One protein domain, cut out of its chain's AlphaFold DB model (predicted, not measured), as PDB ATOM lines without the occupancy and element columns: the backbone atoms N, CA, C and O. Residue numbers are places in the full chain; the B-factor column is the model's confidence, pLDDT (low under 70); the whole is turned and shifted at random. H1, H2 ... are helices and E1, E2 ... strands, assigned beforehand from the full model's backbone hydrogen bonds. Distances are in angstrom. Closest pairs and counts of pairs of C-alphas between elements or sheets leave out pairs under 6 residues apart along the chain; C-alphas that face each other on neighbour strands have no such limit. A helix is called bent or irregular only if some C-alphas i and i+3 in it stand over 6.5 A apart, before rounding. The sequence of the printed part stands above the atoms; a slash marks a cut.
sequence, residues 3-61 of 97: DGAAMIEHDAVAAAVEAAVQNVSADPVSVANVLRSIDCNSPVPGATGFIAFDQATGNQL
ATOM      1  N   ASP A   3     -16.240   4.588 -31.670       67.50
ATOM      2  CA  ASP A   3     -14.922   3.933 -31.594       67.50
ATOM      3  C   ASP A   3     -13.754   4.938 -31.692       67.50
ATOM      4  O   ASP A   3     -12.927   5.052 -30.794       67.50
ATOM      5  N   GLY A   4     -13.749   5.798 -32.719       73.06
ATOM      6  CA  GLY A   4     -12.641   6.738 -32.944       73.06
ATOM      7  C   GLY A   4     -12.399   7.741 -31.806       73.06
ATOM      8  O   GLY A   4     -11.252   7.991 -31.448       73.06
ATOM      9  N   ALA A   5     -13.463   8.290 -31.209       78.62
ATOM     10  CA  ALA A   5     -13.336   9.198 -30.066       78.62
ATOM     11  C   ALA A   5     -12.800   8.469 -28.823       78.62
ATOM     12  O   ALA A   5     -11.896   8.979 -28.166       78.62
ATOM     13  N   ALA A   6     -13.276   7.246 -28.566       84.50
ATOM     14  CA  ALA A   6     -12.814   6.435 -27.447       84.50
ATOM     15  C   ALA A   6     -11.325   6.080 -27.574       84.50
ATOM     16  O   ALA A   6     -10.597   6.170 -26.591       84.50
ATOM     17  N   MET A   7     -10.839   5.755 -28.778       85.81
ATOM     18  CA  MET A   7      -9.406   5.522 -29.001       85.81
ATOM     19  C   MET A   7      -8.563   6.784 -28.765       85.81
ATOM     20  O   MET A   7      -7.489   6.707 -28.175       85.81
ATOM     21  N   ILE A   8      -9.040   7.958 -29.200       87.00
ATOM     22  CA  ILE A   8      -8.333   9.232 -28.984       87.00
ATOM     23  C   ILE A   8      -8.249   9.561 -27.491       87.00
ATOM     24  O   ILE A   8      -7.184   9.951 -27.012       87.00
ATOM     25  N   GLU A   9      -9.356   9.407 -26.767       89.62
ATOM     26  CA  GLU A   9      -9.413   9.636 -25.321       89.62
ATOM     27  C   GLU A   9      -8.548   8.626 -24.561       89.62
ATOM     28  O   GLU A   9      -7.807   9.014 -23.658       89.62
ATOM     29  N   HIS A  10      -8.571   7.354 -24.969       91.62
ATOM     30  CA  HIS A  10      -7.708   6.318 -24.412       91.62
ATOM     31  C   HIS A  10      -6.228   6.683 -24.556       91.62
ATOM     32  O   HIS A  10      -5.481   6.609 -23.583       91.62
ATOM     33  N   ASP A  11      -5.801   7.127 -25.739       92.12
ATOM     34  CA  ASP A  11      -4.410   7.526 -25.975       92.12
ATOM     35  C   ASP A  11      -4.005   8.745 -25.148       92.12
ATOM     36  O   ASP A  11      -2.910   8.781 -24.584       92.12
ATOM     37  N   ALA A  12      -4.896   9.729 -25.023       91.00
ATOM     38  CA  ALA A  12      -4.651  10.891 -24.178       91.00
ATOM     39  C   ALA A  12      -4.445  10.483 -22.708       91.00
ATOM     40  O   ALA A  12      -3.518  10.967 -22.054       91.00
ATOM     41  N   VAL A  13      -5.273   9.566 -22.201       94.38
ATOM     42  CA  VAL A  13      -5.148   9.041 -20.836       94.38
ATOM     43  C   VAL A  13      -3.879   8.206 -20.680       94.38
ATOM     44  O   VAL A  13      -3.163   8.404 -19.702       94.38
ATOM     45  N   ALA A  14      -3.555   7.326 -21.628       94.81
ATOM     46  CA  ALA A  14      -2.340   6.512 -21.583       94.81
ATOM     47  C   ALA A  14      -1.076   7.384 -21.494       94.81
ATOM     48  O   ALA A  14      -0.235   7.161 -20.623       94.81
ATOM     49  N   ALA A  15      -0.980   8.433 -22.319       93.94
ATOM     50  CA  ALA A  15       0.141   9.371 -22.282       93.94
ATOM     51  C   ALA A  15       0.211  10.157 -20.959       93.94
ATOM     52  O   ALA A  15       1.292  10.338 -20.401       93.94
ATOM     53  N   ALA A  16      -0.933  10.607 -20.434       92.19
ATOM     54  CA  ALA A  16      -0.987  11.324 -19.161       92.19
ATOM     55  C   ALA A  16      -0.606  10.434 -17.967       92.19
ATOM     56  O   ALA A  16       0.105  10.886 -17.069       92.19
ATOM     57  N   VAL A  17      -1.059   9.176 -17.956       93.44
ATOM     58  CA  VAL A  17      -0.705   8.190 -16.928       93.44
ATOM     59  C   VAL A  17       0.786   7.889 -16.974       93.44
ATOM     60  O   VAL A  17       1.430   7.935 -15.929       93.44
ATOM     61  N   GLU A  18       1.349   7.650 -18.159       94.44
ATOM     62  CA  GLU A  18       2.786   7.412 -18.292       94.44
ATOM     63  C   GLU A  18       3.596   8.614 -17.793       94.44
ATOM     64  O   GLU A  18       4.508   8.461 -16.980       94.44
ATOM     65  N   ALA A  19       3.209   9.828 -18.193       91.38
ATOM     66  CA  ALA A  19       3.859  11.046 -17.725       91.38
ATOM     67  C   ALA A  19       3.773  11.203 -16.199       91.38
ATOM     68  O   ALA A  19       4.728  11.654 -15.570       91.38
ATOM     69  N   ALA A  20       2.653  10.816 -15.584       89.50
ATOM     70  CA  ALA A  20       2.498  10.837 -14.134       89.50
ATOM     71  C   ALA A  20       3.361   9.774 -13.432       89.50
ATOM     72  O   ALA A  20       3.914  10.061 -12.374       89.50
ATOM     73  N   VAL A  21       3.509   8.579 -14.012       89.50
ATOM     74  CA  VAL A  21       4.360   7.499 -13.478       89.50
ATOM     75  C   VAL A  21       5.841   7.869 -13.545       89.50
ATOM     76  O   VAL A  21       6.579   7.638 -12.588       89.50
ATOM     77  N   GLN A  22       6.277   8.461 -14.655       87.75
ATOM     78  CA  GLN A  22       7.663   8.899 -14.842       87.75
ATOM     79  C   GLN A  22       7.999  10.174 -14.058       87.75
ATOM     80  O   GLN A  22       9.173  10.480 -13.833       87.75
ATOM     81  N   ASN A  23       6.988  10.932 -13.633       85.75
ATOM     82  CA  ASN A  23       7.204  12.137 -12.861       85.75
ATOM     83  C   ASN A  23       7.668  11.818 -11.431       85.75
ATOM     84  O   ASN A  23       6.880  11.530 -10.536       85.75
ATOM     85  N   VAL A  24       8.973  11.949 -11.203       79.75
ATOM     86  CA  VAL A  24       9.605  11.768  -9.884       79.75
ATOM     87  C   VAL A  24       9.394  12.951  -8.926       79.75
ATOM     88  O   VAL A  24       9.828  12.896  -7.775       79.75
ATOM     89  N   SER A  25       8.759  14.035  -9.380       79.88
ATOM     90  CA  SER A  25       8.451  15.210  -8.564       79.88
ATOM     91  C   SER A  25       7.074  15.094  -7.907       79.88
ATOM     92  O   SER A  25       6.109  14.649  -8.520       79.88
ATOM     93  N   ALA A  26       6.952  15.587  -6.671       72.94
ATOM     94  CA  ALA A  26       5.657  15.740  -6.001       72.94
ATOM     95  C   ALA A  26       4.829  16.925  -6.547       72.94
ATOM     96  O   ALA A  26       3.682  17.108  -6.142       72.94
ATOM     97  N   ASP A  27       5.405  17.743  -7.435       78.62
ATOM     98  CA  ASP A  27       4.725  18.876  -8.062       78.62
ATOM     99  C   ASP A  27       3.929  18.423  -9.303       78.62
ATOM    100  O   ASP A  27       4.535  18.077 -10.322       78.62
ATOM    101  N   PRO A  28       2.586  18.468  -9.295       69.44
ATOM    102  CA  PRO A  28       1.778  18.074 -10.448       69.44
ATOM    103  C   PRO A  28       2.019  18.940 -11.697       69.44
ATOM    104  O   PRO A  28       1.780  18.471 -12.809       69.44
ATOM    105  N   VAL A  29       2.550  20.164 -11.561       75.81
ATOM    106  CA  VAL A  29       2.893  21.032 -12.705       75.81
ATOM    107  C   VAL A  29       3.993  20.409 -13.574       75.81
ATOM    108  O   VAL A  29       4.066  20.668 -14.777       75.81
ATOM    109  N   SER A  30       4.816  19.527 -13.006       83.12
ATOM    110  CA  SER A  30       5.894  18.858 -13.739       83.12
ATOM    111  C   SER A  30       5.427  17.722 -14.661       83.12
ATOM    112  O   SER A  30       6.145  17.405 -15.608       83.12
ATOM    113  N   VAL A  31       4.200  17.202 -14.510       84.00
ATOM    114  CA  VAL A  31       3.641  16.165 -15.408       84.00
ATOM    115  C   VAL A  31       3.551  16.666 -16.850       84.00
ATOM    116  O   VAL A  31       3.872  15.933 -17.778       84.00
ATOM    117  N   ALA A  32       3.187  17.935 -17.060       84.19
ATOM    118  CA  ALA A  32       3.125  18.510 -18.404       84.19
ATOM    119  C   ALA A  32       4.509  18.584 -19.076       84.19
ATOM    120  O   ALA A  32       4.603  18.492 -20.298       84.19
ATOM    121  N   ASN A  33       5.582  18.729 -18.291       85.50
ATOM    122  CA  ASN A  33       6.948  18.712 -18.817       85.50
ATOM    123  C   ASN A  33       7.370  17.293 -19.210       85.50
ATOM    124  O   ASN A  33       7.969  17.117 -20.267       85.50
ATOM    125  N   VAL A  34       7.005  16.288 -18.408       86.81
ATOM    126  CA  VAL A  34       7.260  14.874 -18.728       86.81
ATOM    127  C   VAL A  34       6.446  14.428 -19.944       86.81
ATOM    128  O   VAL A  34       6.982  13.790 -20.845       86.81
ATOM    129  N   LEU A  35       5.181  14.845 -20.043       88.44
ATOM    130  CA  LEU A  35       4.343  14.591 -21.217       88.44
ATOM    131  C   LEU A  35       4.998  15.136 -22.492       88.44
ATOM    132  O   LEU A  35       5.004  14.462 -23.518       88.44
ATOM    133  N   ARG A  36       5.586  16.339 -22.421       85.81
ATOM    134  CA  ARG A  36       6.320  16.914 -23.552       85.81
ATOM    135  C   ARG A  36       7.522  16.062 -23.926       85.81
ATOM    136  O   ARG A  36       7.735  15.903 -25.109       85.81
ATOM    137  N   SER A  37       8.240  15.453 -22.983       88.50
ATOM    138  CA  SER A  37       9.391  14.597 -23.314       88.50
ATOM    139  C   SER A  37       9.054  13.254 -23.975       88.50
ATOM    140  O   SER A  37       9.976  12.561 -24.390       88.50
ATOM    141  N   ILE A  38       7.775  12.880 -24.098       91.88
ATOM    142  CA  ILE A  38       7.378  11.662 -24.813       91.88
ATOM    143  C   ILE A  38       7.619  11.868 -26.315       91.88
ATOM    144  O   ILE A  38       6.851  12.540 -27.009       91.88
ATOM    145  N   ASP A  39       8.699  11.279 -26.816       90.81
ATOM    146  CA  ASP A  39       9.147  11.363 -28.202       90.81
ATOM    147  C   ASP A  39       9.240   9.967 -28.848       90.81
ATOM    148  O   ASP A  39       8.822   8.959 -28.277       90.81
ATOM    149  N   CYS A  40       9.761   9.890 -30.075       86.69
ATOM    150  CA  CYS A  40       9.869   8.614 -30.783       86.69
ATOM    151  C   CYS A  40      10.871   7.629 -30.141       86.69
ATOM    152  O   CYS A  40      10.817   6.440 -30.451       86.69
ATOM    153  N   ASN A  41      11.786   8.109 -29.286       86.62
ATOM    154  CA  ASN A  41      12.806   7.294 -28.623       86.62
ATOM    155  C   ASN A  41      12.263   6.653 -27.345       86.62
ATOM    156  O   ASN A  41      12.764   5.617 -26.915       86.62
ATOM    157  N   SER A  42      11.246   7.271 -26.741       88.88
ATOM    158  CA  SER A  42      10.521   6.746 -25.580       88.88
ATOM    159  C   SER A  42       9.004   6.770 -25.818       88.88
ATOM    160  O   SER A  42       8.281   7.462 -25.098       88.88
ATOM    161  N   PRO A  43       8.497   6.046 -26.838       91.69
ATOM    162  CA  PRO A  43       7.092   6.110 -27.196       91.69
ATOM    163  C   PRO A  43       6.227   5.311 -26.217       91.69
ATOM    164  O   PRO A  43       6.635   4.271 -25.696       91.69
ATOM    165  N   VAL A  44       4.984   5.752 -26.035       93.31
ATOM    166  CA  VAL A  44       4.005   5.090 -25.156       93.31
ATOM    167  C   VAL A  44       3.057   4.228 -25.987       93.31
ATOM    168  O   VAL A  44       2.548   4.704 -27.001       93.31
ATOM    169  N   PRO A  45       2.782   2.967 -25.620       91.94
ATOM    170  CA  PRO A  45       1.789   2.160 -26.324       91.94
ATOM    171  C   PRO A  45       0.366   2.709 -26.115       91.94
ATOM    172  O   PRO A  45      -0.037   2.996 -24.989       91.94
ATOM    173  N   GLY A  46      -0.409   2.810 -27.198       90.69
ATOM    174  CA  GLY A  46      -1.798   3.274 -27.207       90.69
ATOM    175  C   GLY A  46      -2.705   2.466 -28.143       90.69
ATOM    176  O   GLY A  46      -2.270   1.543 -28.834       90.69
ATOM    177  N   ALA A  47      -3.986   2.827 -28.171       88.94
ATOM    178  CA  ALA A  47      -5.019   2.250 -29.025       88.94
ATOM    179  C   ALA A  47      -4.818   2.591 -30.511       88.94
ATOM    180  O   ALA A  47      -5.128   1.763 -31.365       88.94
ATOM    181  N   THR A  48      -4.259   3.765 -30.840       86.06
ATOM    182  CA  THR A  48      -3.925   4.128 -32.237       86.06
ATOM    183  C   THR A  48      -2.499   3.756 -32.658       86.06
ATOM    184  O   THR A  48      -2.020   4.195 -33.704       86.06
ATOM    185  N   GLY A  49      -1.823   2.920 -31.866       86.44
ATOM    186  CA  GLY A  49      -0.409   2.589 -32.020       86.44
ATOM    187  C   GLY A  49       0.455   3.330 -31.003       86.44
ATOM    188  O   GLY A  49      -0.001   3.678 -29.917       86.44
ATOM    189  N   PHE A  50       1.729   3.535 -31.331       91.56
ATOM    190  CA  PHE A  50       2.646   4.249 -30.447       91.56
ATOM    191  C   PHE A  50       2.357   5.754 -30.426       91.56
ATOM    192  O   PHE A  50       2.168   6.392 -31.460       91.56
ATOM    193  N   ILE A  51       2.357   6.320 -29.225       92.69
ATOM    194  CA  ILE A  51       2.140   7.731 -28.944       92.69
ATOM    195  C   ILE A  51       3.504   8.384 -28.743       92.69
ATOM    196  O   ILE A  51       4.267   7.999 -27.858       92.69
ATOM    197  N   ALA A  52       3.784   9.387 -29.564       92.19
ATOM    198  CA  ALA A  52       4.950  10.252 -29.472       92.19
ATOM    199  C   ALA A  52       4.562  11.657 -29.930       92.19
ATOM    200  O   ALA A  52       3.663  11.800 -30.766       92.19
ATOM    201  N   PHE A  53       5.233  12.687 -29.423       91.06
ATOM    202  CA  PHE A  53       4.947  14.074 -29.776       91.06
ATOM    203  C   PHE A  53       6.124  14.740 -30.482       91.06
ATOM    204  O   PHE A  53       7.292  14.570 -30.123       91.06
ATOM    205  N   ASP A  54       5.794  15.537 -31.493       87.75
ATOM    206  CA  ASP A  54       6.718  16.476 -32.102       87.75
ATOM    207  C   ASP A  54       7.059  17.566 -31.078       87.75
ATOM    208  O   ASP A  54       6.181  18.289 -30.611       87.75
ATOM    209  N   GLN A  55       8.335  17.703 -30.733       84.56
ATOM    210  CA  GLN A  55       8.763  18.616 -29.670       84.56
ATOM    211  C   GLN A  55       8.628  20.098 -30.048       84.56
ATOM    212  O   GLN A  55       8.567  20.956 -29.167       84.56
ATOM    213  N   ALA A  56       8.577  20.416 -31.345       85.62
ATOM    214  CA  ALA A  56       8.451  21.788 -31.822       85.62
ATOM    215  C   ALA A  56       6.991  22.264 -31.842       85.62
ATOM    216  O   ALA A  56       6.715  23.433 -31.574       85.62
ATOM    217  N   THR A  57       6.055  21.371 -32.161       86.44
ATOM    218  CA  THR A  57       4.639  21.701 -32.384       86.44
ATOM    219  C   THR A  57       3.707  21.154 -31.308       86.44
ATOM    220  O   THR A  57       2.591  21.650 -31.168       86.44
ATOM    221  N   GLY A  58       4.133  20.142 -30.550       85.00
ATOM    222  CA  GLY A  58       3.303  19.409 -29.591       85.00
ATOM    223  C   GLY A  58       2.292  18.457 -30.238       85.00
ATOM    224  O   GLY A  58       1.487  17.852 -29.532       85.00
ATOM    225  N   ASN A  59       2.305  18.314 -31.567       86.62
ATOM    226  CA  ASN A  59       1.397  17.419 -32.276       86.62
ATOM    227  C   ASN A  59       1.826  15.959 -32.118       86.62
ATOM    228  O   ASN A  59       3.017  15.653 -32.102       86.62
ATOM    229  N   GLN A  60       0.857  15.043 -32.071       87.62
ATOM    230  CA  GLN A  60       1.154  13.612 -32.079       87.62
ATOM    231  C   GLN A  60       1.776  13.204 -33.428       87.62
ATOM    232  O   GLN A  60       1.226  13.493 -34.498       87.62
ATOM    233  N   LEU A  61       2.916  12.521 -33.364       88.88
ATOM    234  CA  LEU A  61       3.618  11.954 -34.508       88.88
ATOM    235  C   LEU A  61       2.880  10.723 -35.015       88.88
ATOM    236  O   LEU A  61       2.477   9.883 -34.216       88.88
TER     237      LEU A  61
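What this domain is: This is residues 3 to 61 of the 97 residues of an uncharacterized protein of Amycolatopsis decaplanina DSM 44594 (UniProt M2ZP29). One long helix, H1, makes the long axis, and the shorter helix H2 folds back at a steep angle to touch its last part, residues 15 to 22. A small hairpin of two short strands, E1 and E2, packs beside H1 along residues 7 to 19, mainly through E1, and residues 52 to 61 follow as a looped tail with no named element. The printed part has 59 residues, with H1, H2, E1 and E2 in that order along the chain; the two-strand sheet is antiparallel and the class is mostly helix. The whole is compact, with a radius of gyration of the C-alphas of 11.3 A, but elongated in outline, spanning 35 by 22 by 17 A.

Where its parts are: H1, residues 3 to 22, runs 28.6 A from C-alpha 3 at (-14.922, 3.933, -31.594) to C-alpha 22 at (7.663, 8.899, -14.842). H2, residues 28 to 36, is 13.9 A long; it is neither bent nor irregular, but only just: C-alphas 29 and 32 are 6.2 A apart. E1, residues 44 to 46, is 6.4 A long. E2, residues 49 to 51, is 6.5 A long and ends with C-alpha 51 at (2.140, 7.731, -28.944).

How they stand to each other: H1 touches H2 with residues 15 to 22 alone; the closest C-alphas, those of Ala 19 and Leu 35, are 5.0 A apart. The two run opposite ways at a steep tilt of 65 degrees. The closest C-alphas of H1 and E1, Asp 11 and Gly 46, are 5.1 A apart; those of H1 and E2, Ala 15 and Ile 51, are 7.1 A apart. E1 and E2 form a hairpin, antiparallel at 137 degrees, with N 51 and O 44 at 2.8 A and N 46 and O 49 at 2.9 A, within hydrogen-bond range. H2 and E2 are apart. In H1 every O i to N i+4 pair is within hydrogen-bond range; in H2, 3 of 5 are.

The domain as a whole: The two C-alphas farthest apart, those of Asp 3 and Ala 26, are 34.9 A apart. The printed part has no cut. The links H1 to H2 and E1 to E2 are tight, and the link H2 to E1 is short. The mean pLDDT of the printed part is 86.9; residues 3 and 28 are under 70.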